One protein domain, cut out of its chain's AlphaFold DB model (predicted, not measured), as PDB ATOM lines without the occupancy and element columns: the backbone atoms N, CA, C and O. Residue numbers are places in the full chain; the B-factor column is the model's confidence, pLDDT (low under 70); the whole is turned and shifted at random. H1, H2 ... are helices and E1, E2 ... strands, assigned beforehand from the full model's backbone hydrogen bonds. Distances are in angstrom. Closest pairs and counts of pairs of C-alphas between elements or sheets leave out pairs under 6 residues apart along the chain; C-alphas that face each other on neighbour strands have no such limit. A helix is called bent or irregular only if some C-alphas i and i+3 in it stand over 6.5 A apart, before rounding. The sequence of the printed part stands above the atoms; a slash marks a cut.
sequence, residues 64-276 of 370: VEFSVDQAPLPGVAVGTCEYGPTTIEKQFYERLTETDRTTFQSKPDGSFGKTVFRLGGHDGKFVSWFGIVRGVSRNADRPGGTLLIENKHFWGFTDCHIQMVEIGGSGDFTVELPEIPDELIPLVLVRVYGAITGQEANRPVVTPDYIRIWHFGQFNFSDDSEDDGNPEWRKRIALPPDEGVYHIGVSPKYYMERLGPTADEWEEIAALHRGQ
ATOM      1  N   VAL A  64     150.959 152.799 205.462       97.44
ATOM      2  CA  VAL A  64     150.822 154.245 205.253       97.44
ATOM      3  C   VAL A  64     149.368 154.661 205.467       97.44
ATOM      4  O   VAL A  64     148.469 154.135 204.813       97.44
ATOM      5  N   GLU A  65     149.138 155.598 206.386       97.50
ATOM      6  CA  GLU A  65     147.827 156.169 206.705       97.50
ATOM      7  C   GLU A  65     147.818 157.673 206.399       97.50
ATOM      8  O   GLU A  65     148.635 158.434 206.917       97.50
ATOM      9  N   PHE A  66     146.864 158.117 205.584       96.62
ATOM     10  CA  PHE A  66     146.598 159.540 205.382       96.62
ATOM     11  C   PHE A  66     145.598 160.026 206.421       96.62
ATOM     12  O   PHE A  66     144.561 159.398 206.645       96.62
ATOM     13  N   SER A  67     145.905 161.155 207.050       95.00
ATOM     14  CA  SER A  67     145.018 161.757 208.026       95.00
ATOM     15  C   SER A  67     143.727 162.232 207.366       95.00
ATOM     16  O   SER A  67     143.724 162.792 206.270       95.00
ATOM     17  N   VAL A  68     142.624 162.042 208.080       89.75
ATOM     18  CA  VAL A  68     141.292 162.547 207.720       89.75
ATOM     19  C   VAL A  68     140.900 163.771 208.552       89.75
ATOM     20  O   VAL A  68     139.755 164.216 208.479       89.75
ATOM     21  N   ASP A  69     141.836 164.305 209.346       83.06
ATOM     22  CA  ASP A  69     141.624 165.492 210.176       83.06
ATOM     23  C   ASP A  69     141.237 166.693 209.292       83.06
ATOM     24  O   ASP A  69     141.751 166.860 208.180       83.06
ATOM     25  N   GLN A  70     140.324 167.532 209.783       75.00
ATOM     26  CA  GLN A  70     139.864 168.740 209.097       75.00
ATOM     27  C   GLN A  70     140.137 169.959 209.974       75.00
ATOM     28  O   GLN A  70     139.876 169.923 211.175       75.00
ATOM     29  N   ALA A  71     140.619 171.047 209.363       69.19
ATOM     30  CA  ALA A  71     140.736 172.338 210.032       69.19
ATOM     31  C   ALA A  71     139.385 172.748 210.651       69.19
ATOM     32  O   ALA A  71     138.326 172.436 210.091       69.19
ATOM     33  N   PRO A  72     139.388 173.450 211.795       66.50
ATOM     34  CA  PRO A  72     138.150 173.828 212.443       66.50
ATOM     35  C   PRO A  72     137.474 174.919 211.605       66.50
ATOM     36  O   PRO A  72     138.128 175.704 210.911       66.50
ATOM     37  N   LEU A  73     136.150 175.019 211.708       62.47
ATOM     38  CA  LEU A  73     135.455 176.176 211.156       62.47
ATOM     39  C   LEU A  73     135.887 177.453 211.907       62.47
ATOM     40  O   LEU A  73     136.121 177.402 213.122       62.47
ATOM     41  N   PRO A  74     135.975 178.608 211.221       61.28
ATOM     42  CA  PRO A  74     136.300 179.879 211.859       61.28
ATOM     43  C   PRO A  74     135.379 180.170 213.057       61.28
ATOM     44  O   PRO A  74     134.163 180.030 212.960       61.28
ATOM     45  N   GLY A  75     135.951 180.611 214.183       63.59
ATOM     46  CA  GLY A  75     135.188 181.063 215.357       63.59
ATOM     47  C   GLY A  75     134.843 179.992 216.398       63.59
ATOM     48  O   GLY A  75     134.179 180.307 217.386       63.59
ATOM     49  N   VAL A  76     135.305 178.750 216.231       69.81
ATOM     50  CA  VAL A  76     135.202 177.718 217.274       69.81
ATOM     51  C   VAL A  76     136.340 177.892 218.280       69.81
ATOM     52  O   VAL A  76     137.493 178.082 217.896       69.81
ATOM     53  N   ALA A  77     136.027 177.840 219.578       71.00
ATOM     54  CA  ALA A  77     137.047 177.844 220.621       71.00
ATOM     55  C   ALA A  77     137.956 176.621 220.450       71.00
ATOM     56  O   ALA A  77     137.487 175.482 220.465       71.00
ATOM     57  N   VAL A  78     139.252 176.868 220.286       80.62
ATOM     58  CA  VAL A  78     140.256 175.817 220.151       80.62
ATOM     59  C   VAL A  78     140.832 175.483 221.522       80.62
ATOM     60  O   VAL A  78     141.076 176.368 222.341       80.62
ATOM     61  N   GLY A  79     140.986 174.191 221.792       88.50
ATOM     62  CA  GLY A  79     141.627 173.683 222.998       88.50
ATOM     63  C   GLY A  79     142.866 172.873 222.649       88.50
ATOM     64  O   GLY A  79     143.009 172.405 221.520       88.50
ATOM     65  N   THR A  80     143.724 172.676 223.643       91.81
ATOM     66  CA  THR A  80     144.851 171.745 223.580       91.81
ATOM     67  C   THR A  80     144.416 170.387 224.124       91.81
ATOM     68  O   THR A  80     143.771 170.305 225.170       91.81
ATOM     69  N   CYS A  81     144.779 169.323 223.419       94.19
ATOM     70  CA  CYS A  81     144.483 167.940 223.755       94.19
ATOM     71  C   CYS A  81     145.775 167.115 223.807       94.19
ATOM     72  O   CYS A  81     146.755 167.412 223.121       94.19
ATOM     73  N   GLU A  82     145.775 166.045 224.601       94.88
ATOM     74  CA  GLU A  82     146.782 164.994 224.455       94.88
ATOM     75  C   GLU A  82     146.646 164.339 223.083       94.88
ATOM     76  O   GLU A  82     145.543 164.175 222.550       94.88
ATOM     77  N   TYR A  83     147.772 163.942 222.507       95.19
ATOM     78  CA  TYR A  83     147.755 163.220 221.251       95.19
ATOM     79  C   TYR A  83     147.187 161.809 221.417       95.19
ATOM     80  O   TYR A  83     147.765 160.957 222.095       95.19
ATOM     81  N   GLY A  84     146.073 161.556 220.732       94.44
ATOM     82  CA  GLY A  84     145.464 160.236 220.620       94.44
ATOM     83  C   GLY A  84     145.886 159.539 219.322       94.44
ATOM     84  O   GLY A  84     145.551 160.050 218.250       94.44
ATOM     85  N   PRO A  85     146.573 158.379 219.370       96.06
ATOM     86  CA  PRO A  85     146.838 157.603 218.160       96.06
ATOM     87  C   PRO A  85     145.527 157.092 217.542       96.06
ATOM     88  O   PRO A  85     144.568 156.791 218.263       96.06
ATOM     89  N   THR A  86     145.487 156.941 216.215       96.00
ATOM     90  CA  THR A  86     144.357 156.271 215.538       96.00
ATOM     91  C   THR A  86     144.247 154.801 215.957       96.00
ATOM     92  O   THR A  86     145.136 154.229 216.592       96.00
ATOM     93  N   THR A  87     143.151 154.141 215.567       96.25
ATOM     94  CA  THR A  87     142.986 152.698 215.819       96.25
ATOM     95  C   THR A  87     144.108 151.877 215.170       96.25
ATOM     96  O   THR A  87     144.558 150.897 215.761       96.25
ATOM     97  N   ILE A  88     144.579 152.281 213.986       96.56
ATOM     98  CA  ILE A  88     145.646 151.593 213.247       96.56
ATOM     99  C   ILE A  88     147.011 151.913 213.866       96.56
ATOM    100  O   ILE A  88     147.815 151.007 214.095       96.56
ATOM    101  N   GLU A  89     147.243 153.183 214.191       97.12
ATOM    102  CA  GLU A  89     148.480 153.701 214.782       97.12
ATOM    103  C   GLU A  89     148.775 153.133 216.176       97.12
ATOM    104  O   GLU A  89     149.938 152.948 216.549       97.12
ATOM    105  N   LYS A  90     147.727 152.828 216.952       97.56
ATOM    106  CA  LYS A  90     147.827 152.416 218.359       97.56
ATOM    107  C   LYS A  90     148.812 151.266 218.588       97.56
ATOM    108  O   LYS A  90     149.610 151.338 219.517       97.56
ATOM    109  N   GLN A  91     148.822 150.255 217.719       97.38
ATOM    110  CA  GLN A  91     149.729 149.104 217.848       97.38
ATOM    111  C   GLN A  91     151.217 149.484 217.726       97.38
ATOM    112  O   GLN A  91     152.078 148.828 218.310       97.38
ATOM    113  N   PHE A  92     151.534 150.546 216.981       97.25
ATOM    114  CA  PHE A  92     152.896 151.059 216.836       97.25
ATOM    115  C   PHE A  92     153.241 152.003 217.986       97.25
ATOM    116  O   PHE A  92     154.335 151.936 218.542       97.25
ATOM    117  N   TYR A  93     152.282 152.829 218.401       96.75
ATOM    118  CA  TYR A  93     152.419 153.732 219.543       96.75
ATOM    119  C   TYR A  93     152.648 153.002 220.870       96.75
ATOM    120  O   TYR A  93     153.462 153.435 221.686       96.75
ATOM    121  N   GLU A  94     151.994 151.861 221.081       96.75
ATOM    122  CA  GLU A  94     152.156 151.053 222.294       96.75
ATOM    123  C   GLU A  94     153.519 150.346 222.391       96.75
ATOM    124  O   GLU A  94     153.909 149.943 223.484       96.75
ATOM    125  N   ARG A  95     154.278 150.250 221.288       96.25
ATOM    126  CA  ARG A  95     155.658 149.724 221.290       96.25
ATOM    127  C   ARG A  95     156.680 150.725 221.833       96.25
ATOM    128  O   ARG A  95     157.803 150.333 222.142       96.25
ATOM    129  N   LEU A  96     156.315 152.002 221.921       94.50
ATOM    130  CA  LEU A  96     157.173 153.053 222.458       94.50
ATOM    131  C   LEU A  96     157.133 153.040 223.985       94.50
ATOM    132  O   LEU A  96     156.074 152.855 224.592       94.50
ATOM    133  N   THR A  97     158.274 153.340 224.604       91.81
ATOM    134  CA  THR A  97     158.288 153.724 226.018       91.81
ATOM    135  C   THR A  97     157.546 155.049 226.200       91.81
ATOM    136  O   THR A  97     157.407 155.823 225.255       91.81
ATOM    137  N   GLU A  98     157.078 155.340 227.413       89.31
ATOM    138  CA  GLU A  98     156.380 156.600 227.700       89.31
ATOM    139  C   GLU A  98     157.212 157.827 227.292       89.31
ATOM    140  O   GLU A  98     156.704 158.737 226.643       89.31
ATOM    141  N   THR A  99     158.518 157.789 227.561       86.06
ATOM    142  CA  THR A  99     159.471 158.852 227.216       86.06
ATOM    143  C   THR A  99     159.794 158.949 225.727       86.06
ATOM    144  O   THR A  99     160.290 159.980 225.293       86.06
ATOM    145  N   ASP A 100     159.547 157.892 224.947       89.12
ATOM    146  CA  ASP A 100     159.793 157.873 223.496       89.12
ATOM    147  C   ASP A 100     158.553 158.287 222.683       89.12
ATOM    148  O   ASP A 100     158.601 158.348 221.453       89.12
ATOM    149  N   ARG A 101     157.425 158.571 223.351       91.38
ATOM    150  CA  ARG A 101     156.203 159.093 222.711       91.38
ATOM    151  C   ARG A 101     156.291 160.588 222.403       91.38
ATOM    152  O   ARG A 101     155.529 161.069 221.560       91.38
ATOM    153  N   THR A 102     157.212 161.288 223.063       89.31
ATOM    154  CA  THR A 102     157.533 162.707 222.882       89.31
ATOM    155  C   THR A 102     159.010 162.851 222.523       89.31
ATOM    156  O   THR A 102     159.836 162.013 222.874       89.31
ATOM    157  N   THR A 103     159.377 163.921 221.821       82.38
ATOM    158  CA  THR A 103     160.795 164.251 221.570       82.38
ATOM    159  C   THR A 103     161.345 165.244 222.591       82.38
ATOM    160  O   THR A 103     162.550 165.490 222.632       82.38
ATOM    161  N   PHE A 104     160.469 165.844 223.401       76.88
ATOM    162  CA  PHE A 104     160.869 166.656 224.539       76.88
ATOM    163  C   PHE A 104     161.211 165.759 225.717       76.88
ATOM    164  O   PHE A 104     160.389 164.952 226.152       76.88
ATOM    165  N   GLN A 105     162.412 165.949 226.251       67.81
ATOM    166  CA  GLN A 105     162.817 165.391 227.529       67.81
ATOM    167  C   GLN A 105     163.038 166.545 228.503       67.81
ATOM    168  O   GLN A 105     163.742 167.507 228.178       67.81
ATOM    169  N   SER A 106     162.427 166.451 229.683       62.78
ATOM    170  CA  SER A 106     162.685 167.374 230.787       62.78
ATOM    171  C   SER A 106     164.157 167.297 231.186       62.78
ATOM    172  O   SER A 106     164.726 166.205 231.275       62.78
ATOM    173  N   LYS A 107     164.771 168.448 231.472       64.31
ATOM    174  CA  LYS A 107     166.110 168.471 232.063       64.31
ATOM    175  C   LYS A 107     166.116 167.713 233.401       64.31
ATOM    176  O   LYS A 107     165.101 167.693 234.102       64.31
ATOM    177  N   PRO A 108     167.271 167.154 233.817       67.50
ATOM    178  CA  PRO A 108     167.408 166.478 235.110       67.50
ATOM    179  C   PRO A 108     167.035 167.339 236.328       67.50
ATOM    180  O   PRO A 108     166.724 166.797 237.382       67.50
ATOM    181  N   ASP A 109     167.080 168.667 236.199       76.69
ATOM    182  CA  ASP A 109     166.721 169.624 237.252       76.69
ATOM    183  C   ASP A 109     165.208 169.901 237.346       76.69
ATOM    184  O   ASP A 109     164.783 170.727 238.154       76.69
ATOM    185  N   GLY A 110     164.391 169.224 236.531       64.06
ATOM    186  CA  GLY A 110     162.944 169.416 236.476       64.06
ATOM    187  C   GLY A 110     162.519 170.738 235.835       64.06
ATOM    188  O   GLY A 110     161.322 171.013 235.762       64.06
ATOM    189  N   SER A 111     163.463 171.557 235.356       62.72
ATOM    190  CA  SER A 111     163.125 172.740 234.575       62.72
ATOM    191  C   SER A 111     162.592 172.326 233.207       62.72
ATOM    192  O   SER A 111     163.067 171.375 232.573       62.72
ATOM    193  N   PHE A 112     161.601 173.077 232.731       54.44
ATOM    194  CA  PHE A 112     161.253 173.064 231.322       54.44
ATOM    195  C   PHE A 112     162.465 173.591 230.554       54.44
ATOM    196  O   PHE A 112     162.797 174.774 230.582       54.44
ATOM    197  N   GLY A 113     163.199 172.671 229.945       53.59
ATOM    198  CA  GLY A 113     164.394 172.963 229.186       53.59
ATOM    199  C   GLY A 113     164.896 171.705 228.498       53.59
ATOM    200  O   GLY A 113     164.682 170.591 228.964       53.59
ATOM    201  N   LYS A 114     165.529 171.910 227.348       53.00
ATOM    202  CA  LYS A 114     165.786 170.890 226.339       53.00
ATOM    203  C   LYS A 114     166.980 170.005 226.672       53.00
ATOM    204  O   LYS A 114     168.124 170.421 226.510       53.00
ATOM    205  N   THR A 115     166.739 168.749 227.012       52.47
ATOM    206  CA  THR A 115     167.529 167.698 226.361       52.47
ATOM    207  C   THR A 115     166.772 167.329 225.096       52.47
ATOM    208  O   THR A 115     165.752 166.648 225.146       52.47
ATOM    209  N   VAL A 116     167.214 167.879 223.962       62.56
ATOM    210  CA  VAL A 116     166.667 167.500 222.659       62.56
ATOM    211  C   VAL A 116     167.075 166.057 222.411       62.56
ATOM    212  O   VAL A 116     168.271 165.757 222.352       62.56
ATOM    213  N   PHE A 117     166.099 165.158 222.294       67.00
ATOM    214  CA  PHE A 117     166.375 163.811 221.827       67.00
ATOM    215  C   PHE A 117     166.944 163.908 220.404       67.00
ATOM    216  O   PHE A 117     166.231 164.252 219.464       67.00
ATOM    217  N   ARG A 118     168.248 163.657 220.256       76.19
ATOM    218  CA  ARG A 118     168.916 163.619 218.952       76.19
ATOM    219  C   ARG A 118     168.768 162.227 218.372       76.19
ATOM    220  O   ARG A 118     168.938 161.242 219.073       76.19
ATOM    221  N   LEU A 119     168.503 162.151 217.077       70.00
ATOM    222  CA  LEU A 119     168.265 160.879 216.395       70.00
ATOM    223  C   LEU A 119     169.540 160.022 216.270       70.00
ATOM    224  O   LEU A 119     169.475 158.795 216.244       70.00
ATOM    225  N   GLY A 120     170.709 160.664 216.177       77.56
ATOM    226  CA  GLY A 120     171.992 159.980 216.013       77.56
ATOM    227  C   GLY A 120     172.431 159.216 217.265       77.56
ATOM    228  O   GLY A 120     172.302 159.719 218.377       77.56
ATOM    229  N   GLY A 121     173.008 158.025 217.074       81.62
ATOM    230  CA  GLY A 121     173.545 157.195 218.163       81.62
ATOM    231  C   GLY A 121     172.543 156.225 218.796       81.62
ATOM    232  O   GLY A 121     172.813 155.691 219.870       81.62
ATOM    233  N   HIS A 122     171.401 155.988 218.143       85.25
ATOM    234  CA  HIS A 122     170.323 155.126 218.635       85.25
ATOM    235  C   HIS A 122     170.047 153.907 217.734       85.25
ATOM    236  O   HIS A 122     168.922 153.419 217.691       85.25
ATOM    237  N   ASP A 123     171.055 153.398 217.024       90.62
ATOM    238  CA  ASP A 123     170.916 152.259 216.105       90.62
ATOM    239  C   ASP A 123     170.171 151.068 216.741       90.62
ATOM    240  O   ASP A 123     170.417 150.681 217.886       90.62
ATOM    241  N   GLY A 124     169.230 150.494 215.992       92.25
ATOM    242  CA  GLY A 124     168.352 149.402 216.421       92.25
ATOM    243  C   GLY A 124     167.177 149.821 217.311       92.25
ATOM    244  O   GLY A 124     166.298 148.998 217.576       92.25
ATOM    245  N   LYS A 125     167.115 151.077 217.773       93.56
ATOM    246  CA  LYS A 125     165.999 151.564 218.592       93.56
ATOM    247  C   LYS A 125     164.742 151.745 217.738       93.56
ATOM    248  O   LYS A 125     164.798 152.313 216.648       93.56
ATOM    249  N   PHE A 126     163.604 151.301 218.274       95.00
ATOM    250  CA  PHE A 126     162.288 151.622 217.733       95.00
ATOM    251  C   PHE A 126     161.851 153.013 218.199       95.00
ATOM    252  O   PHE A 126     161.932 153.327 219.389       95.00
ATOM    253  N   VAL A 127     161.417 153.848 217.265       94.69
ATOM    254  CA  VAL A 127     161.210 155.283 217.475       94.69
ATOM    255  C   VAL A 127     159.929 155.763 216.810       94.69
ATOM    256  O   VAL A 127     159.366 155.080 215.958       94.69
ATOM    257  N   SER A 128     159.475 156.950 217.214       95.44
ATOM    258  CA  SER A 128     158.326 157.640 216.638       95.44
ATOM    259  C   SER A 128     158.641 159.119 216.493       95.44
ATOM    260  O   SER A 128     158.690 159.831 217.500       95.44
ATOM    261  N   TRP A 129     158.772 159.606 215.265       94.56
ATOM    262  CA  TRP A 129     159.167 160.992 215.026       94.56
ATOM    263  C   TRP A 129     158.252 161.705 214.060       94.56
ATOM    264  O   TRP A 129     157.879 161.160 213.024       94.56
ATOM    265  N   PHE A 130     157.959 162.955 214.395       97.50
ATOM    266  CA  PHE A 130     157.349 163.883 213.469       97.50
ATOM    267  C   PHE A 130     158.407 164.538 212.586       97.50
ATOM    268  O   PHE A 130     159.547 164.765 213.008       97.50
ATOM    269  N   GLY A 131     158.021 164.871 211.362       97.62
ATOM    270  CA  GLY A 131     158.861 165.665 210.489       97.62
ATOM    271  C   GLY A 131     158.184 166.110 209.204       97.62
ATOM    272  O   GLY A 131     157.144 165.584 208.821       97.62
ATOM    273  N   ILE A 132     158.783 167.097 208.550       98.19
ATOM    274  CA  ILE A 132     158.327 167.619 207.262       98.19
ATOM    275  C   ILE A 132     159.091 166.913 206.150       98.19
ATOM    276  O   ILE A 132     160.323 166.867 206.172       98.19
ATOM    277  N   VAL A 133     158.377 166.376 205.163       98.25
ATOM    278  CA  VAL A 133     159.004 165.760 203.987       98.25
ATOM    279  C   VAL A 133     159.670 166.857 203.150       98.25
ATOM    280  O   VAL A 133     158.995 167.708 202.587       98.25
ATOM    281  N   ARG A 134     161.000 166.852 203.062       97.44
ATOM    282  CA  ARG A 134     161.806 167.820 202.288       97.44
ATOM    283  C   ARG A 134     162.265 167.288 200.934       97.44
ATOM    284  O   ARG A 134     162.841 168.016 200.138       97.44
ATOM    285  N   GLY A 135     162.063 166.001 200.678       96.75
ATOM    286  CA  GLY A 135     162.392 165.405 199.393       96.75
ATOM    287  C   GLY A 135     161.822 164.007 199.260       96.75
ATOM    288  O   GLY A 135     161.804 163.245 200.230       96.75
ATOM    289  N   VAL A 136     161.382 163.680 198.049       97.38
ATOM    290  CA  VAL A 136     160.822 162.376 197.699       97.38
ATOM    291  C   VAL A 136     161.601 161.820 196.510       97.38
ATOM    292  O   VAL A 136     161.486 162.304 195.389       97.38
ATOM    293  N   SER A 137     162.416 160.794 196.746       97.06
ATOM    294  CA  SER A 137     163.212 160.142 195.705       97.06
ATOM    295  C   SER A 137     162.606 158.787 195.364       97.06
ATOM    296  O   SER A 137     162.821 157.796 196.065       97.06
ATOM    297  N   ARG A 138     161.813 158.739 194.293       96.81
ATOM    298  CA  ARG A 138     161.202 157.498 193.792       96.81
ATOM    299  C   ARG A 138     162.212 156.730 192.941       96.81
ATOM    300  O   ARG A 138     162.907 157.314 192.110       96.81
ATOM    301  N   ASN A 139     162.295 155.413 193.122       96.12
ATOM    302  CA  ASN A 139     163.125 154.591 192.247       96.12
ATOM    303  C   ASN A 139     162.468 154.484 190.863       96.12
ATOM    304  O   ASN A 139     161.277 154.217 190.756       96.12
ATOM    305  N   ALA A 140     163.250 154.620 189.790       94.75
ATOM    306  CA  ALA A 140     162.723 154.506 188.425       94.75
ATOM    307  C   ALA A 140     162.228 153.084 188.088       94.75
ATOM    308  O   ALA A 140     161.287 152.914 187.317       94.75
ATOM    309  N   ASP A 141     162.857 152.067 188.685       94.94
ATOM    310  CA  ASP A 141     162.651 150.659 188.322       94.94
ATOM    311  C   ASP A 141     161.734 149.890 189.290       94.94
ATOM    312  O   ASP A 141     161.400 148.731 189.035       94.94
ATOM    313  N   ARG A 142     161.345 150.488 190.425       94.44
ATOM    314  CA  ARG A 142     160.540 149.828 191.470       94.44
ATOM    315  C   ARG A 142     159.665 150.840 192.221       94.44
ATOM    316  O   ARG A 142     160.077 151.986 192.334       94.44
ATOM    317  N   PRO A 143     158.516 150.429 192.786       92.31
ATOM    318  CA  PRO A 143     157.557 151.348 193.420       92.31
ATOM    319  C   PRO A 143     158.080 152.067 194.678       92.31
ATOM    320  O   PRO A 143     157.499 153.057 195.112       92.31
ATOM    321  N   GLY A 144     159.162 151.578 195.285       95.81
ATOM    322  CA  GLY A 144     159.739 152.162 196.494       95.81
ATOM    323  C   GLY A 144     160.641 153.363 196.251       95.81
ATOM    324  O   GLY A 144     160.932 153.747 195.116       95.81
ATOM    325  N   GLY A 145     161.205 153.893 197.326       96.62
ATOM    326  CA  GLY A 145     162.106 155.038 197.268       96.62
ATOM    327  C   GLY A 145     162.598 155.469 198.639       96.62
ATOM    328  O   GLY A 145     162.511 154.712 199.608       96.62
ATOM    329  N   THR A 146     163.113 156.689 198.707       97.81
ATOM    330  CA  THR A 146     163.568 157.303 199.953       97.81
ATOM    331  C   THR A 146     162.904 158.653 200.176       97.81
ATOM    332  O   THR A 146     162.669 159.415 199.234       97.81
ATOM    333  N   LEU A 147     162.599 158.952 201.436       98.31
ATOM    334  CA  LEU A 147     162.140 160.265 201.877       98.31
ATOM    335  C   LEU A 147     163.259 160.942 202.659       98.31
ATOM    336  O   LEU A 147     163.841 160.323 203.551       98.31
ATOM    337  N   LEU A 148     163.519 162.215 202.369       97.94
ATOM    338  CA  LEU A 148     164.284 163.091 203.252       97.94
ATOM    339  C   LEU A 148     163.302 163.838 204.149       97.94
ATOM    340  O   LEU A 148     162.435 164.548 203.640       97.94
ATOM    341  N   ILE A 149     163.442 163.697 205.463       98.12
ATOM    342  CA  ILE A 149     162.522 164.293 206.430       98.12
ATOM    343  C   ILE A 149     163.293 165.212 207.373       98.12
ATOM    344  O   ILE A 149     164.248 164.790 208.026       98.12
ATOM    345  N   GLU A 150     162.843 166.460 207.469       97.12
ATOM    346  CA  GLU A 150     163.254 167.393 208.516       97.12
ATOM    347  C   GLU A 150     162.523 167.030 209.809       97.12
ATOM    348  O   GLU A 150     161.298 167.135 209.881       97.12
ATOM    349  N   ASN A 151     163.256 166.626 210.841       95.94
ATOM    350  CA  ASN A 151     162.663 166.286 212.127       95.94
ATOM    351  C   ASN A 151     162.047 167.519 212.795       95.94
ATOM    352  O   ASN A 151     162.690 168.562 212.861       95.94
ATOM    353  N   LYS A 152     160.840 167.377 213.349       95.62
ATOM    354  CA  LYS A 152     160.174 168.400 214.165       95.62
ATOM    355  C   LYS A 152     160.002 167.908 215.594       95.62
ATOM    356  O   LYS A 152     159.758 166.717 215.817       95.62
ATOM    357  N   HIS A 153     160.122 168.815 216.563       93.31
ATOM    358  CA  HIS A 153     159.856 168.443 217.945       93.31
ATOM    359  C   HIS A 153     158.358 168.259 218.202       93.31
ATOM    360  O   HIS A 153     157.505 168.924 217.615       93.31
ATOM    361  N   PHE A 154     158.047 167.358 219.127       94.00
ATOM    362  CA  PHE A 154     156.699 167.055 219.559       94.00
ATOM    363  C   PHE A 154     156.667 166.776 221.064       94.00
ATOM    364  O   PHE A 154     157.317 165.856 221.566       94.00
ATOM    365  N   TRP A 155     155.910 167.589 221.792       89.25
ATOM    366  CA  TRP A 155     155.799 167.559 223.253       89.25
ATOM    367  C   TRP A 155     154.686 166.664 223.816       89.25
ATOM    368  O   TRP A 155     154.536 166.591 225.028       89.25
ATOM    369  N   GLY A 156     153.919 165.967 222.969       92.75
ATOM    370  CA  GLY A 156     152.829 165.083 223.415       92.75
ATOM    371  C   GLY A 156     151.430 165.684 223.312       92.75
ATOM    372  O   GLY A 156     150.449 164.940 223.339       92.75
ATOM    373  N   PHE A 157     151.333 166.999 223.121       93.12
ATOM    374  CA  PHE A 157     150.069 167.712 222.983       93.12
ATOM    375  C   PHE A 157     149.881 168.266 221.576       93.12
ATOM    376  O   PHE A 157     150.839 168.566 220.864       93.12
ATOM    377  N   THR A 158     148.624 168.412 221.189       94.12
ATOM    378  CA  THR A 158     148.203 168.967 219.909       94.12
ATOM    379  C   THR A 158     146.997 169.868 220.122       94.12
ATOM    380  O   THR A 158     146.358 169.822 221.173       94.12
ATOM    381  N   ASP A 159     146.637 170.662 219.127       91.88
ATOM    382  CA  ASP A 159     145.309 171.255 219.113       91.88
ATOM    383  C   ASP A 159     144.261 170.152 218.944       91.88
ATOM    384  O   ASP A 159     144.440 169.219 218.163       91.88
ATOM    385  N   CYS A 160     143.135 170.254 219.647       90.19
ATOM    386  CA  CYS A 160     142.087 169.228 219.620       90.19
ATOM    387  C   CYS A 160     141.472 168.992 218.226       90.19
ATOM    388  O   CYS A 160     140.696 168.057 218.054       90.19
ATOM    389  N   HIS A 161     141.768 169.856 217.257       87.56
ATOM    390  CA  HIS A 161     141.177 169.860 215.926       87.56
ATOM    391  C   HIS A 161     142.212 169.744 214.791       87.56
ATOM    392  O   HIS A 161     141.825 169.498 213.655       87.56
ATOM    393  N   ILE A 162     143.506 169.946 215.059       92.25
ATOM    394  CA  ILE A 162     144.562 169.913 214.039       92.25
ATOM    395  C   ILE A 162     145.862 169.411 214.660       92.25
ATOM    396  O   ILE A 162     146.136 169.681 215.829       92.25
ATOM    397  N   GLN A 163     146.679 168.688 213.892       95.69
ATOM    398  CA  GLN A 163     147.971 168.228 214.389       95.69
ATOM    399  C   GLN A 163     148.916 169.419 214.597       95.69
ATOM    400  O   GLN A 163     149.207 170.145 213.658       95.69
ATOM    401  N   MET A 164     149.463 169.596 215.793       95.31
ATOM    402  CA  MET A 164     150.449 170.638 216.077       95.31
ATOM    403  C   MET A 164     151.816 170.020 216.365       95.31
ATOM    404  O   MET A 164     151.920 169.014 217.072       95.31
ATOM    405  N   VAL A 165     152.862 170.608 215.793       96.25
ATOM    406  CA  VAL A 165     154.266 170.279 216.072       96.25
ATOM    407  C   VAL A 165     155.070 171.566 216.192       96.25
ATOM    408  O   VAL A 165     154.646 172.616 215.723       96.25
ATOM    409  N   GLU A 166     156.255 171.499 216.776       94.50
ATOM    410  CA  GLU A 166     157.147 172.655 216.800       94.50
ATOM    411  C   GLU A 166     157.685 172.954 215.399       94.50
ATOM    412  O   GLU A 166     158.021 172.039 214.639       94.50
ATOM    413  N   ILE A 167     157.843 174.234 215.059       95.00
ATOM    414  CA  ILE A 167     158.577 174.636 213.855       95.00
ATOM    415  C   ILE A 167     160.070 174.336 213.997       95.00
ATOM    416  O   ILE A 167     160.740 174.090 212.996       95.00
ATOM    417  N   GLY A 168     160.582 174.319 215.230       91.81
ATOM    418  CA  GLY A 168     161.942 173.898 215.548       91.81
ATOM    419  C   GLY A 168     162.116 172.377 215.488       91.81
ATOM    420  O   GLY A 168     161.200 171.608 215.794       91.81
ATOM    421  N   GLY A 169     163.317 171.944 215.109       91.50
ATOM    422  CA  GLY A 169     163.630 170.538 214.860       91.50
ATOM    423  C   GLY A 169     164.962 170.052 215.425       91.50
ATOM    424  O   GLY A 169     165.682 170.802 216.084       91.50
ATOM    425  N   SER A 170     165.302 168.791 215.123       90.88
ATOM    426  CA  SER A 170     166.577 168.150 215.496       90.88
ATOM    427  C   SER A 170     167.266 167.461 214.307       90.88
ATOM    428  O   SER A 170     167.542 166.260 214.300       90.88
ATOM    429  N   GLY A 171     167.551 168.248 213.271       93.19
ATOM    430  CA  GLY A 171     168.211 167.797 212.045       93.19
ATOM    431  C   GLY A 171     167.295 167.038 211.082       93.19
ATOM    432  O   GLY A 171     166.083 167.243 211.060       93.19
ATOM    433  N   ASP A 172     167.898 166.170 210.270       96.38
ATOM    434  CA  ASP A 172     167.214 165.404 209.227       96.38
ATOM    435  C   ASP A 172     167.386 163.895 209.443       96.38
ATOM    436  O   ASP A 172     168.395 163.437 209.994       96.38
ATOM    437  N   PHE A 173     166.452 163.114 208.913       97.25
ATOM    438  CA  PHE A 173     166.579 161.666 208.783       97.25
ATOM    439  C   PHE A 173     166.041 161.186 207.435       97.25
ATOM    440  O   PHE A 173     165.315 161.898 206.739       97.25
ATOM    441  N   THR A 174     166.449 159.980 207.049       97.94
ATOM    442  CA  THR A 174     166.003 159.328 205.816       97.94
ATOM    443  C   THR A 174     165.081 158.172 206.161       97.94
ATOM    444  O   THR A 174     165.336 157.437 207.114       97.94
ATOM    445  N   VAL A 175     164.022 158.006 205.380       97.94
ATOM    446  CA  VAL A 175     163.110 156.866 205.486       97.94
ATOM    447  C   VAL A 175     163.132 156.095 204.182       97.94
ATOM    448  O   VAL A 175     162.975 156.688 203.117       97.94
ATOM    449  N   GLU A 176     163.308 154.782 204.265       95.75
ATOM    450  CA  GLU A 176     163.242 153.895 203.103       95.75
ATOM    451  C   GLU A 176     161.861 153.254 203.021       95.75
ATOM    452  O   GLU A 176     161.431 152.575 203.952       95.75
ATOM    453  N   LEU A 177     161.161 153.455 201.906       96.31
ATOM    454  CA  LEU A 177     159.834 152.888 201.693       96.31
ATOM    455  C   LEU A 177     159.857 151.839 200.578       96.31
ATOM    456  O   LEU A 177     160.395 152.111 199.500       96.31
ATOM    457  N   PRO A 178     159.237 150.660 200.784       94.50
ATOM    458  CA  PRO A 178     159.093 149.661 199.727       94.50
ATOM    459  C   PRO A 178     158.146 150.127 198.609       94.50
ATOM    460  O   PRO A 178     158.292 149.685 197.471       94.50
ATOM    461  N   GLU A 179     157.227 151.041 198.927       95.94
ATOM    462  CA  GLU A 179     156.286 151.691 198.018       95.94
ATOM    463  C   GLU A 179     156.018 153.118 198.516       95.94
ATOM    464  O   GLU A 179     155.756 153.314 199.703       95.94
ATOM    465  N   ILE A 180     156.128 154.116 197.633       96.81
ATOM    466  CA  ILE A 180     155.791 155.513 197.944       96.81
ATOM    467  C   ILE A 180     154.445 155.832 197.288       96.81
ATOM    468  O   ILE A 180     154.391 155.833 196.058       96.81
ATOM    469  N   PRO A 181     153.390 156.145 198.063       96.19
ATOM    470  CA  PRO A 181     152.116 156.578 197.496       96.19
ATOM    471  C   PRO A 181     152.273 157.816 196.605       96.19
ATOM    472  O   PRO A 181     153.109 158.690 196.869       96.19
ATOM    473  N   ASP A 182     151.447 157.917 195.567       94.00
ATOM    474  CA  ASP A 182     151.473 159.055 194.643       94.00
ATOM    475  C   ASP A 182     151.067 160.359 195.350       94.00
ATOM    476  O   ASP A 182     151.574 161.432 195.025       94.00
ATOM    477  N   GLU A 183     150.219 160.263 196.376       94.44
ATOM    478  CA  GLU A 183     149.770 161.389 197.192       94.44
ATOM    479  C   GLU A 183     150.828 161.856 198.206       94.44
ATOM    480  O   GLU A 183     150.709 162.948 198.753       94.44
ATOM    481  N   LEU A 184     151.894 161.083 198.452       95.81
ATOM    482  CA  LEU A 184     152.995 161.525 199.311       95.81
ATOM    483  C   LEU A 184     153.884 162.509 198.536       95.81
ATOM    484  O   LEU A 184     154.761 162.124 197.756       95.81
ATOM    485  N   ILE A 185     153.651 163.795 198.777       95.69
ATOM    486  CA  ILE A 185     154.361 164.925 198.166       95.69
ATOM    487  C   ILE A 185     155.267 165.640 199.179       95.69
ATOM    488  O   ILE A 185     155.121 165.438 200.387       95.69
ATOM    489  N   PRO A 186     156.206 166.486 198.722       97.12
ATOM    490  CA  PRO A 186     156.963 167.352 199.614       97.12
ATOM    491  C   PRO A 186     156.077 168.259 200.480       97.12
ATOM    492  O   PRO A 186     154.935 168.573 200.154       97.12
ATOM    493  N   LEU A 187     156.659 168.710 201.588       96.81
ATOM    494  CA  LEU A 187     156.121 169.633 202.587       96.81
ATOM    495  C   LEU A 187     154.925 169.146 203.414       96.81
ATOM    496  O   LEU A 187     154.432 169.893 204.258       96.81
ATOM    497  N   VAL A 188     154.504 167.893 203.268       97.00
ATOM    498  CA  VAL A 188     153.548 167.278 204.199       97.00
ATOM    499  C   VAL A 188     154.212 166.976 205.541       97.00
ATOM    500  O   VAL A 188     155.412 166.680 205.610       97.00
ATOM    501  N   LEU A 189     153.420 167.021 206.611       98.25
ATOM    502  CA  LEU A 189     153.839 166.521 207.913       98.25
ATOM    503  C   LEU A 189     153.664 165.005 207.936       98.25
ATOM    504  O   LEU A 189     152.630 164.481 207.529       98.25
ATOM    505  N   VAL A 190     154.655 164.298 208.461       98.50
ATOM    506  CA  VAL A 190     154.576 162.861 208.699       98.50
ATOM    507  C   VAL A 190     154.932 162.521 210.132       98.50
ATOM    508  O   VAL A 190     155.747 163.202 210.751       98.50
ATOM    509  N   ARG A 191     154.356 161.432 210.641       98.25
ATOM    510  CA  ARG A 191     154.807 160.739 211.847       98.25
ATOM    511  C   ARG A 191     155.264 159.349 211.451       98.25
ATOM    512  O   ARG A 191     154.468 158.557 210.955       98.25
ATOM    513  N   VAL A 192     156.540 159.063 211.668       98.06
ATOM    514  CA  VAL A 192     157.184 157.817 211.253       98.06
ATOM    515  C   VAL A 192     157.454 156.962 212.475       98.06
ATOM    516  O   VAL A 192     158.138 157.408 213.395       98.06
ATOM    517  N   TYR A 193     156.953 155.732 212.451       97.94
ATOM    518  CA  TYR A 193     157.232 154.694 213.432       97.94
ATOM    519  C   TYR A 193     158.100 153.635 212.777       97.94
ATOM    520  O   TYR A 193     157.718 153.073 211.751       97.94
ATOM    521  N   GLY A 194     159.260 153.348 213.350       96.75
ATOM    522  CA  GLY A 194     160.206 152.436 212.718       96.75
ATOM    523  C   GLY A 194     161.442 152.179 213.554       96.75
ATOM    524  O   GLY A 194     161.600 152.733 214.641       96.75
ATOM    525  N   ALA A 195     162.318 151.325 213.038       95.69
ATOM    526  CA  ALA A 195     163.620 151.064 213.632       95.69
ATOM    527  C   ALA A 195     164.702 151.882 212.923       95.69
ATOM    528  O   ALA A 195     164.723 151.967 211.693       95.69
ATOM    529  N   ILE A 196     165.629 152.449 213.694       95.44
ATOM    530  CA  ILE A 196     166.845 153.049 213.139       95.44
ATOM    531  C   ILE A 196     167.748 151.910 212.666       95.44
ATOM    532  O   ILE A 196     168.212 151.112 213.480       95.44
ATOM    533  N   THR A 197     167.992 151.811 211.366       95.00
ATOM    534  CA  THR A 197     168.785 150.720 210.773       95.00
ATOM    535  C   THR A 197     170.218 151.118 210.453       95.00
ATOM    536  O   THR A 197     171.057 150.247 210.228       95.00
ATOM    537  N   GLY A 198     170.525 152.414 210.482       94.50
ATOM    538  CA  GLY A 198     171.882 152.911 210.322       94.50
ATOM    539  C   GLY A 198     171.948 154.429 210.227       94.50
ATOM    540  O   GLY A 198     171.026 155.145 210.622       94.50
ATOM    541  N   GLN A 199     173.054 154.921 209.673       94.75
ATOM    542  CA  GLN A 199     173.316 156.343 209.505       94.75
ATOM    543  C   GLN A 199     174.076 156.599 208.200       94.75
ATOM    544  O   GLN A 199     175.095 155.964 207.927       94.75
ATOM    545  N   GLU A 200     173.621 157.575 207.419       93.69
ATOM    546  CA  GLU A 200     174.230 157.991 206.155       93.69
ATOM    547  C   GLU A 200     174.516 159.491 206.164       93.69
ATOM    548  O   GLU A 200     173.622 160.309 206.380       93.69
ATOM    549  N   ALA A 201     175.775 159.874 205.926       92.44
ATOM    550  CA  ALA A 201     176.209 161.275 205.963       92.44
ATOM    551  C   ALA A 201     175.751 162.008 207.246       92.44
ATOM    552  O   ALA A 201     175.261 163.133 207.201       92.44
ATOM    553  N   ASN A 202     175.901 161.343 208.397       90.31
ATOM    554  CA  ASN A 202     175.437 161.783 209.717       90.31
ATOM    555  C   ASN A 202     173.910 161.894 209.896       90.31
ATOM    556  O   ASN A 202     173.469 162.345 210.952       90.31
ATOM    557  N   ARG A 203     173.099 161.426 208.944       94.19
ATOM    558  CA  ARG A 203     171.634 161.378 209.057       94.19
ATOM    559  C   ARG A 203     171.165 159.955 209.344       94.19
ATOM    560  O   ARG A 203     171.567 159.050 208.615       94.19
ATOM    561  N   PRO A 204     170.344 159.721 210.373       95.69
ATOM    562  CA  PRO A 204     169.804 158.391 210.630       95.69
ATOM    563  C   PRO A 204     168.946 157.890 209.475       95.69
ATOM    564  O   PRO A 204     168.244 158.670 208.827       95.69
ATOM    565  N   VAL A 205     169.009 156.586 209.242       96.81
ATOM    566  CA  VAL A 205     168.162 155.868 208.294       96.81
ATOM    567  C   VAL A 205     167.166 155.047 209.099       96.81
ATOM    568  O   VAL A 205     167.550 154.285 209.987       96.81
ATOM    569  N   VAL A 206     165.883 155.239 208.814       96.56
ATOM    570  CA  VAL A 206     164.775 154.572 209.494       96.56
ATOM    571  C   VAL A 206     164.086 153.641 208.509       96.56
ATOM    572  O   VAL A 206     163.653 154.066 207.437       96.56
ATOM    573  N   THR A 207     163.945 152.376 208.895       96.12
ATOM    574  CA  THR A 207     163.025 151.446 208.234       96.12
ATOM    575  C   THR A 207     161.664 151.562 208.920       96.12
ATOM    576  O   THR A 207     161.565 151.246 210.112       96.12
ATOM    577  N   PRO A 208     160.638 152.084 208.227       97.44
ATOM    578  CA  PRO A 208     159.342 152.353 208.820       97.44
ATOM    579  C   PRO A 208     158.492 151.082 208.887       97.44
ATOM    580  O   PRO A 208     158.402 150.329 207.921       97.44
ATOM    581  N   ASP A 209     157.796 150.910 210.003       97.44
ATOM    582  CA  ASP A 209     156.702 149.947 210.141       97.44
ATOM    583  C   ASP A 209     155.350 150.625 209.855       97.44
ATOM    584  O   ASP A 209     154.420 149.995 209.351       97.44
ATOM    585  N   TYR A 210     155.240 151.921 210.168       98.00
ATOM    586  CA  TYR A 210     154.032 152.714 209.959       98.00
ATOM    587  C   TYR A 210     154.353 154.199 209.761       98.00
ATOM    588  O   TYR A 210     155.248 154.745 210.411       98.00
ATOM    589  N   ILE A 211     153.613 154.856 208.869       98.44
ATOM    590  CA  ILE A 211     153.704 156.293 208.608       98.44
ATOM    591  C   ILE A 211     152.301 156.888 208.577       98.44
ATOM    592  O   ILE A 211     151.466 156.456 207.784       98.44
ATOM    593  N   ARG A 212     152.075 157.929 209.381       98.31
ATOM    594  CA  ARG A 212     150.888 158.786 209.284       98.31
ATOM    595  C   ARG A 212     151.231 160.087 208.570       98.31
ATOM    596  O   ARG A 212     152.271 160.667 208.871       98.31
ATOM    597  N   ILE A 213     150.383 160.538 207.648       98.00
ATOM    598  CA  ILE A 213     150.622 161.703 206.781       98.00
ATOM    599  C   ILE A 213     149.529 162.755 206.997       98.00
ATOM    600  O   ILE A 213     148.348 162.426 206.969       98.00
ATOM    601  N   TRP A 214     149.911 164.021 207.155       97.19
ATOM    602  CA  TRP A 214     149.022 165.183 207.212       97.19
ATOM    603  C   TRP A 214     149.390 166.162 206.094       97.19
ATOM    604  O   TRP A 214     150.504 166.690 206.044       97.19
ATOM    605  N   HIS A 215     148.437 166.423 205.206       94.38
ATOM    606  CA  HIS A 215     148.555 167.427 204.155       94.38
ATOM    607  C   HIS A 215     148.357 168.848 204.692       94.38
ATOM    608  O   HIS A 215     148.017 169.075 205.857       94.38
ATOM    609  N   PHE A 216     148.559 169.832 203.816       92.25
ATOM    610  CA  PHE A 216     148.222 171.221 204.105       92.25
ATOM    611  C   PHE A 216     146.765 171.337 204.563       92.25
ATOM    612  O   PHE A 216     145.869 170.693 204.024       92.25
ATOM    613  N   GLY A 217     146.537 172.160 205.579       90.62
ATOM    614  CA  GLY A 217     145.252 172.296 206.256       90.62
ATOM    615  C   GLY A 217     145.076 171.350 207.443       90.62
ATOM    616  O   GLY A 217     144.164 171.562 208.235       90.62
ATOM    617  N   GLN A 218     145.927 170.329 207.592       93.00
ATOM    618  CA  GLN A 218     145.768 169.286 208.616       93.00
ATOM    619  C   GLN A 218     146.831 169.334 209.718       93.00
ATOM    620  O   GLN A 218     146.770 168.548 210.665       93.00
ATOM    621  N   PHE A 219     147.791 170.254 209.617       95.69
ATOM    622  CA  PHE A 219     148.772 170.494 210.671       95.69
ATOM    623  C   PHE A 219     149.111 171.976 210.858       95.69
ATOM    624  O   PHE A 219     148.919 172.786 209.956       95.69
ATOM    625  N   ASN A 220     149.645 172.327 212.020       95.06
ATOM    626  CA  ASN A 220     150.021 173.678 212.420       95.06
ATOM    627  C   ASN A 220     151.368 173.666 213.153       95.06
ATOM    628  O   ASN A 220     151.828 172.604 213.588       95.06
ATOM    629  N   PHE A 221     151.979 174.838 213.308       95.88
ATOM    630  CA  PHE A 221     153.243 174.985 214.022       95.88
ATOM    631  C   PHE A 221     153.122 175.820 215.302       95.88
ATOM    632  O   PHE A 221     152.394 176.810 215.331       95.88
ATOM    633  N   SER A 222     153.898 175.454 216.320       93.88
ATOM    634  CA  SER A 222     154.268 176.286 217.479       93.88
ATOM    635  C   SER A 222     155.758 176.657 217.422       93.88
ATOM    636  O   SER A 222     156.517 176.090 216.632       93.88
ATOM    637  N   ASP A 223     156.190 177.631 218.219       91.94
ATOM    638  CA  ASP A 223     157.575 178.122 218.295       91.94
ATOM    639  C   ASP A 223     158.134 178.157 219.723       91.94
ATOM    640  O   ASP A 223     159.086 178.881 220.025       91.94
ATOM    641  N   ASP A 224     157.610 177.293 220.591       86.75
ATOM    642  CA  ASP A 224     158.023 177.161 221.990       86.75
ATOM    643  C   ASP A 224     159.378 176.442 222.147       86.75
ATOM    644  O   ASP A 224     159.879 176.218 223.258       86.75
ATOM    645  N   SER A 225     160.008 176.056 221.034       84.38
ATOM    646  CA  SER A 225     161.239 175.282 221.020       84.38
ATOM    647  C   SER A 225     162.366 175.939 220.205       84.38
ATOM    648  O   SER A 225     162.216 176.256 219.033       84.38
ATOM    649  N   GLU A 226     163.563 176.023 220.801       85.50
ATOM    650  CA  GLU A 226     164.846 176.208 220.099       85.50
ATOM    651  C   GLU A 226     164.980 175.290 218.872       85.50
ATOM    652  O   GLU A 226     164.722 174.085 218.934       85.50
ATOM    653  N   ASP A 227     165.450 175.846 217.768       87.81
ATOM    654  CA  ASP A 227     165.666 175.082 216.552       87.81
ATOM    655  C   ASP A 227     167.119 174.579 216.476       87.81
ATOM    656  O   ASP A 227     168.055 175.368 216.307       87.81
ATOM    657  N   ASP A 228     167.299 173.259 216.552       89.00
ATOM    658  CA  ASP A 228     168.549 172.532 216.265       89.00
ATOM    659  C   ASP A 228     168.482 171.845 214.880       89.00
ATOM    660  O   ASP A 228     169.268 170.948 214.560       89.00
ATOM    661  N   GLY A 229     167.511 172.247 214.055       89.19
ATOM    662  CA  GLY A 229     167.265 171.769 212.704       89.19
ATOM    663  C   GLY A 229     168.389 172.067 211.716       89.19
ATOM    664  O   GLY A 229     169.372 172.755 212.007       89.19
ATOM    665  N   ASN A 230     168.223 171.558 210.496       93.25
ATOM    666  CA  ASN A 230     169.136 171.853 209.400       93.25
ATOM    667  C   ASN A 230     169.123 173.373 209.090       93.25
ATOM    668  O   ASN A 230     168.061 173.924 208.775       93.25
ATOM    669  N   PRO A 231     170.284 174.062 209.123       94.62
ATOM    670  CA  PRO A 231     170.363 175.498 208.856       94.62
ATOM    671  C   PRO A 231     169.824 175.912 207.484       94.62
ATOM    672  O   PRO A 231     169.410 177.058 207.317       94.62
ATOM    673  N   GLU A 232     169.837 175.015 206.496       94.56
ATOM    674  CA  GLU A 232     169.297 175.292 205.164       94.56
ATOM    675  C   GLU A 232     167.777 175.457 205.179       94.56
ATOM    676  O   GLU A 232     167.267 176.346 204.501       94.56
ATOM    677  N   TRP A 233     167.050 174.676 205.981       94.19
ATOM    678  CA  TRP A 233     165.596 174.819 206.105       94.19
ATOM    679  C   TRP A 233     165.229 176.084 206.870       94.19
ATOM    680  O   TRP A 233     164.352 176.830 206.440       94.19
ATOM    681  N   ARG A 234     165.973 176.396 207.935       91.75
ATOM    682  CA  ARG A 234     165.760 177.611 208.731       91.75
ATOM    683  C   ARG A 234     165.863 178.888 207.902       91.75
ATOM    684  O   ARG A 234     165.055 179.792 208.067       91.75
ATOM    685  N   LYS A 235     166.830 178.957 206.980       93.88
ATOM    686  CA  LYS A 235     167.014 180.115 206.082       93.88
ATOM    687  C   LYS A 235     165.837 180.346 205.132       93.88
ATOM    688  O   LYS A 235     165.747 181.424 204.555       93.88
ATOM    689  N   ARG A 236     164.994 179.334 204.916       93.19
ATOM    690  CA  ARG A 236     163.860 179.398 203.984       93.19
ATOM    691  C   ARG A 236     162.569 179.847 204.646       93.19
ATOM    692  O   ARG A 236     161.641 180.215 203.935       93.19
ATOM    693  N   ILE A 237     162.512 179.828 205.975       90.62
ATOM    694  CA  ILE A 237     161.382 180.370 206.722       90.62
ATOM    695  C   ILE A 237     161.316 181.869 206.417       90.62
ATOM    696  O   ILE A 237     162.235 182.621 206.742       90.62
ATOM    697  N   ALA A 238     160.242 182.296 205.759       86.62
ATOM    698  CA  ALA A 238     160.050 183.656 205.261       86.62
ATOM    699  C   ALA A 238     159.214 184.511 206.227       86.62
ATOM    700  O   ALA A 238     158.489 185.411 205.806       86.62
ATOM    701  N   LEU A 239     159.297 184.207 207.522       83.44
ATOM    702  CA  LEU A 239     158.542 184.895 208.556       83.44
ATOM    703  C   LEU A 239     159.182 186.233 208.935       83.44
ATOM    704  O   LEU A 239     160.397 186.284 209.158       83.44
ATOM    705  N   PRO A 240     158.386 187.307 209.077       82.44
ATOM    706  CA  PRO A 240     158.819 188.494 209.795       82.44
ATOM    707  C   PRO A 240     159.280 188.124 211.217       82.44
ATOM    708  O   PRO A 240     158.647 187.285 211.856       82.44
ATOM    709  N   PRO A 241     160.354 188.741 211.748       80.06
ATOM    710  CA  PRO A 241     160.875 188.416 213.082       80.06
ATOM    711  C   PRO A 241     159.881 188.605 214.238       80.06
ATOM    712  O   PRO A 241     160.115 188.094 215.329       80.06
ATOM    713  N   ASP A 242     158.831 189.394 214.029       84.62
ATOM    714  CA  ASP A 242     157.787 189.740 214.993       84.62
ATOM    715  C   ASP A 242     156.465 188.988 214.768       84.62
ATOM    716  O   ASP A 242     155.531 189.148 215.556       84.62
ATOM    717  N   GLU A 243     156.371 188.167 213.720       86.56
ATOM    718  CA  GLU A 243     155.179 187.372 213.436       86.56
ATOM    719  C   GLU A 243     155.224 186.039 214.190       86.56
ATOM    720  O   GLU A 243     156.182 185.274 214.081       86.56
ATOM    721  N   GLY A 244     154.160 185.750 214.944       87.38
ATOM    722  CA  GLY A 244     154.000 184.465 215.613       87.38
ATOM    723  C   GLY A 244     153.861 183.314 214.615       87.38
ATOM    724  O   GLY A 244     153.257 183.440 213.545       87.38
ATOM    725  N   VAL A 245     154.401 182.154 214.975       91.56
ATOM    726  CA  VAL A 245     154.338 180.966 214.113       91.56
ATOM    727  C   VAL A 245     152.944 180.332 214.104       91.56
ATOM    728  O   VAL A 245     152.501 179.836 213.064       91.56
ATOM    729  N   TYR A 246     152.241 180.380 215.234       91.44
ATOM    730  CA  TYR A 246     150.946 179.732 215.422       91.44
ATOM    731  C   TYR A 246     149.774 180.532 214.840       91.44
ATOM    732  O   TYR A 246     149.618 181.722 215.115       91.44
ATOM    733  N   HIS A 247     148.895 179.857 214.090       87.94
ATOM    734  CA  HIS A 247     147.649 180.434 213.572       87.94
ATOM    735  C   HIS A 247     146.473 179.464 213.712       87.94
ATOM    736  O   HIS A 247     146.532 178.365 213.183       87.94
ATOM    737  N   ILE A 248     145.361 179.889 214.320       83.06
ATOM    738  CA  ILE A 248     144.143 179.056 214.464       83.06
ATOM    739  C   ILE A 248     143.615 178.560 213.103       83.06
ATOM    740  O   ILE A 248     143.080 177.462 212.996       83.06
ATOM    741  N   GLY A 249     143.758 179.380 212.059       81.50
ATOM    742  CA  GLY A 249     143.434 179.018 210.684       81.50
ATOM    743  C   GLY A 249     144.695 178.956 209.835       81.50
ATOM    744  O   GLY A 249     145.420 179.944 209.726       81.50
ATOM    745  N   VAL A 250     144.928 177.811 209.203       86.31
ATOM    746  CA  VAL A 250     146.041 177.588 208.277       86.31
ATOM    747  C   VAL A 250     145.562 177.718 206.830       86.31
ATOM    748  O   VAL A 250     144.424 177.400 206.495       86.31
ATOM    749  N   SER A 251     146.435 178.210 205.956       85.31
ATOM    750  CA  SER A 251     146.175 178.368 204.520       85.31
ATOM    751  C   SER A 251     147.365 177.848 203.712       85.31
ATOM    752  O   SER A 251     148.454 177.702 204.265       85.31
ATOM    753  N   PRO A 252     147.241 177.620 202.395       85.00
ATOM    754  CA  PRO A 252     148.407 177.309 201.568       85.00
ATOM    755  C   PRO A 252     149.534 178.345 201.721       85.00
ATOM    756  O   PRO A 252     150.694 177.976 201.891       85.00
ATOM    757  N   LYS A 253     149.184 179.640 201.774       88.50
ATOM    758  CA  LYS A 253     150.136 180.738 201.996       88.50
ATOM    759  C   LYS A 253     150.887 180.599 203.324       88.50
ATOM    760  O   LYS A 253     152.097 180.799 203.348       88.50
ATOM    761  N   TYR A 254     150.190 180.206 204.393       91.06
ATOM    762  CA  TYR A 254     150.811 179.935 205.691       91.06
ATOM    763  C   TYR A 254     151.962 178.930 205.537       91.06
ATOM    764  O   TYR A 254     153.099 179.230 205.895       91.06
ATOM    765  N   TYR A 255     151.725 177.776 204.908       92.25
ATOM    766  CA  TYR A 255     152.784 176.778 204.721       92.25
ATOM    767  C   TYR A 255     153.914 177.272 203.821       92.25
ATOM    768  O   TYR A 255     155.075 176.986 204.105       92.25
ATOM    769  N   MET A 256     153.609 178.045 202.777       89.75
ATOM    770  CA  MET A 256     154.642 178.634 201.920       89.75
ATOM    771  C   MET A 256     155.597 179.527 202.718       89.75
ATOM    772  O   MET A 256     156.809 179.420 202.555       89.75
ATOM    773  N   GLU A 257     155.070 180.366 203.607       91.25
ATOM    774  CA  GLU A 257     155.879 181.271 204.428       91.25
ATOM    775  C   GLU A 257     156.649 180.528 205.528       91.25
ATOM    776  O   GLU A 257     157.806 180.851 205.798       91.25
ATOM    777  N   ARG A 258     156.037 179.510 206.146       93.62
ATOM    778  CA  ARG A 258     156.640 178.762 207.263       93.62
ATOM    779  C   ARG A 258     157.638 177.694 206.812       93.62
ATOM    780  O   ARG A 258     158.560 177.381 207.557       93.62
ATOM    781  N   LEU A 259     157.469 177.122 205.620       93.62
ATOM    782  CA  LEU A 259     158.315 176.030 205.122       93.62
ATOM    783  C   LEU A 259     159.263 176.449 204.001       93.62
ATOM    784  O   LEU A 259     160.298 175.794 203.845       93.62
ATOM    785  N   GLY A 260     158.935 177.497 203.240       93.31
ATOM    786  CA  GLY A 260     159.757 178.009 202.144       93.31
ATOM    787  C   GLY A 260     160.061 176.963 201.063       93.31
ATOM    788  O   GLY A 260     161.227 176.570 200.933       93.31
ATOM    789  N   PRO A 261     159.047 176.486 200.307       93.62
ATOM    790  CA  PRO A 261     159.249 175.540 199.211       93.62
ATOM    791  C   PRO A 261     160.291 176.037 198.207       93.62
ATOM    792  O   PRO A 261     160.304 177.205 197.813       93.62
ATOM    793  N   THR A 262     161.123 175.121 197.729       94.50
ATOM    794  CA  THR A 262     161.860 175.289 196.471       94.50
ATOM    795  C   THR A 262     160.919 175.282 195.268       94.50
ATOM    796  O   THR A 262     159.765 174.866 195.358       94.50
ATOM    797  N   ALA A 263     161.436 175.712 194.113       93.25
ATOM    798  CA  ALA A 263     160.711 175.615 192.851       93.25
ATOM    799  C   ALA A 263     160.309 174.165 192.523       93.25
ATOM    800  O   ALA A 263     159.164 173.938 192.146       93.25
ATOM    801  N   ASP A 264     161.212 173.205 192.738       93.56
ATOM    802  CA  ASP A 264     160.974 171.786 192.450       93.56
ATOM    803  C   ASP A 264     159.899 171.201 193.385       93.56
ATOM    804  O   ASP A 264     158.933 170.597 192.921       93.56
ATOM    805  N   GLU A 265     159.996 171.458 194.698       93.94
ATOM    806  CA  GLU A 265     158.963 171.050 195.666       93.94
ATOM    807  C   GLU A 265     157.599 171.661 195.311       93.94
ATOM    808  O   GLU A 265     156.572 170.988 195.389       93.94
ATOM    809  N   TRP A 266     157.576 172.931 194.894       91.19
ATOM    810  CA  TRP A 266     156.343 173.600 194.485       91.19
ATOM    811  C   TRP A 266     155.749 173.012 193.205       91.19
ATOM    812  O   TRP A 266     154.529 172.899 193.091       91.19
ATOM    813  N   GLU A 267     156.586 172.621 192.245       91.56
ATOM    814  CA  GLU A 267     156.126 171.973 191.022       91.56
ATOM    815  C   GLU A 267     155.473 170.618 191.315       91.56
ATOM    816  O   GLU A 267     154.406 170.341 190.758       91.56
ATOM    817  N   GLU A 268     156.053 169.819 192.217       91.12
ATOM    818  CA  GLU A 268     155.466 168.551 192.672       91.12
ATOM    819  C   GLU A 268     154.116 168.764 193.373       91.12
ATOM    820  O   GLU A 268     153.126 168.115 193.020       91.12
ATOM    821  N   ILE A 269     154.045 169.718 194.308       89.31
ATOM    822  CA  ILE A 269     152.797 170.081 195.002       89.31
ATOM    823  C   ILE A 269     151.736 170.524 193.981       89.31
ATOM    824  O   ILE A 269     150.606 170.033 193.980       89.31
ATOM    825  N   ALA A 270     152.100 171.416 193.057       88.06
ATOM    826  CA  ALA A 270     151.194 171.903 192.024       88.06
ATOM    827  C   ALA A 270     150.763 170.792 191.051       88.06
ATOM    828  O   ALA A 270     149.636 170.818 190.558       88.06
ATOM    829  N   ALA A 271     151.628 169.819 190.753       88.25
ATOM    830  CA  ALA A 271     151.293 168.685 189.895       88.25
ATOM    831  C   ALA A 271     150.202 167.802 190.506       88.25
ATOM    832  O   ALA A 271     149.271 167.430 189.786       88.25
ATOM    833  N   LEU A 272     150.274 167.534 191.814       85.12
ATOM    834  CA  LEU A 272     149.229 166.800 192.528       85.12
ATOM    835  C   LEU A 272     147.885 167.534 192.430       85.12
ATOM    836  O   LEU A 272     146.873 166.936 192.061       85.12
ATOM    837  N   HIS A 273     147.886 168.847 192.675       80.19
ATOM    838  CA  HIS A 273     146.665 169.650 192.628       80.19
ATOM    839  C   HIS A 273     146.100 169.826 191.213       80.19
ATOM    840  O   HIS A 273     144.888 169.837 191.059       80.19
ATOM    841  N   ARG A 274     146.922 169.862 190.152       80.25
ATOM    842  CA  ARG A 274     146.411 169.878 188.761       80.25
ATOM    843  C   ARG A 274     145.606 168.624 188.402       80.25
ATOM    844  O   ARG A 274     144.744 168.684 187.528       80.25
ATOM    845  N   GLY A 275     145.916 167.486 189.025       64.44
ATOM    846  CA  GLY A 275     145.178 166.232 188.839       64.44
ATOM    847  C   GLY A 275     143.868 166.173 189.628       64.44
ATOM    848  O   GLY A 275     142.961 165.425 189.261       64.44
ATOM    849  N   GLN A 276     143.752 166.979 190.682       63.59
ATOM    850  CA  GLN A 276     142.533 167.158 191.457       63.59
ATOM    851  C   GLN A 276     141.719 168.246 190.766       63.59
ATOM    852  O   GLN A 276     142.016 169.424 190.891       63.59
TER     853      GLN A 276
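AT A GLANCE: This is residues 64 to 276 of the 370 residues of an uncharacterized protein of Chthoniobacterales bacterium (UniProt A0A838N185). A small closed barrel of five strands, E5, E6, E9, E11 and E10, three of them sharply bent, forms the core, with E1 paired onto E11. H1 packs on its outside and H4 packs on E5, while the short pair E8 and E12 sits beside the barrel, with E7 and its partner E2 beyond E8; the stretch around E3 and E4 reaches far out. The printed part has 213 residues, with four named helices and twelve named strands in the order E1 E2 H1 E3 E4 E5 E6 E7 E8 E9 E10 E11 E12 H2 H3 H4. The barrel is mixed, the class is mixed helices and strands, and under half of the residues are in named elements. The whole is compact, with a radius of gyration of the C-alphas of 16.6 A and spans of 50 by 40 by 36 A.

IN THESE COORDINATES: Find C-alpha 64 at (150.822, 154.245, 205.253), where E1, residues 64 to 66, begins. Next come E2, 80 to 82, H1, 90 to 93, E3, 104 to 106, and E4, 114 to 116. From C-alpha 126 at (162.288, 151.622, 217.733), E5 runs to 138, 24.7 A, and bends by 97 degrees at 132. Then read E6, 145 to 152, 21.6 A; E7, 157 to 159; E8, 163 to 166; and E9, 172 to 177, 16.4 A. E10, 189 to 200, 22.2 A, bends by 104 degrees at 197, and E11, 203 to 214, 23.0 A, by 100 degrees at 209. Last come E12, 219 to 222, H2, 231 to 234, H3, 252 to 259, and H4, 263 to 275, 18.6 A, ending at (145.178, 166.232, 188.839).

HOW THE PARTS SIT: Look first at hairpin E5 and E6, antiparallel, with N 132 and O 150 2.8 A apart. E6 and E9 are antiparallel, N 147 to O 175 2.8 A; E9 and E11 are parallel, N 174 to O 204 2.8 A. Hairpin E10 and E11 is antiparallel, N 191 to O 212 2.8 A, and antiparallel E10 and E5 close the ring, N 190 to O 131 2.8 A. E1 is parallel to E11, N 65 to O 211 2.8 A. H1 is on the barrel, outside it, at a height of 9.1 A over the sheet; its closest C-alpha pair with E10 is Phe 92 and Tyr 193, 6.6 A. H4 is on the barrel too; its closest C-alpha pair with E5 is Glu 265 and Gly 135, 7.6 A. E8 and E12 are parallel, N 220 to O 163 2.8 A; E2 and E7 are antiparallel, N 81 to O 158 2.8 A. E3 and E4 meet only at a point, C-alphas 105 and 115 facing each other at 5.4 A. H2 and H3 are not on the barrel and are close but not clearly touching, closest C-alphas Trp 233 and Leu 259, 7.4 A. In H3 and H4 every O i to N i+4 pair is within hydrogen-bond range; H1 and H2 are too short for one, and their single O i to N i+3 pair is within range in H1 but not in H2.

THE WHOLE: The C-alphas farthest apart, of Asp 109 and Gly 275, are 53.1 A apart. The printed part has no cut; E1 to E2, E9 to E10 and H2 to H3 are long links. Mean pLDDT of the printed part is 89.6; residues 71 to 76, 105 to 108, 110 to 117 and 275 to 276 are under 70.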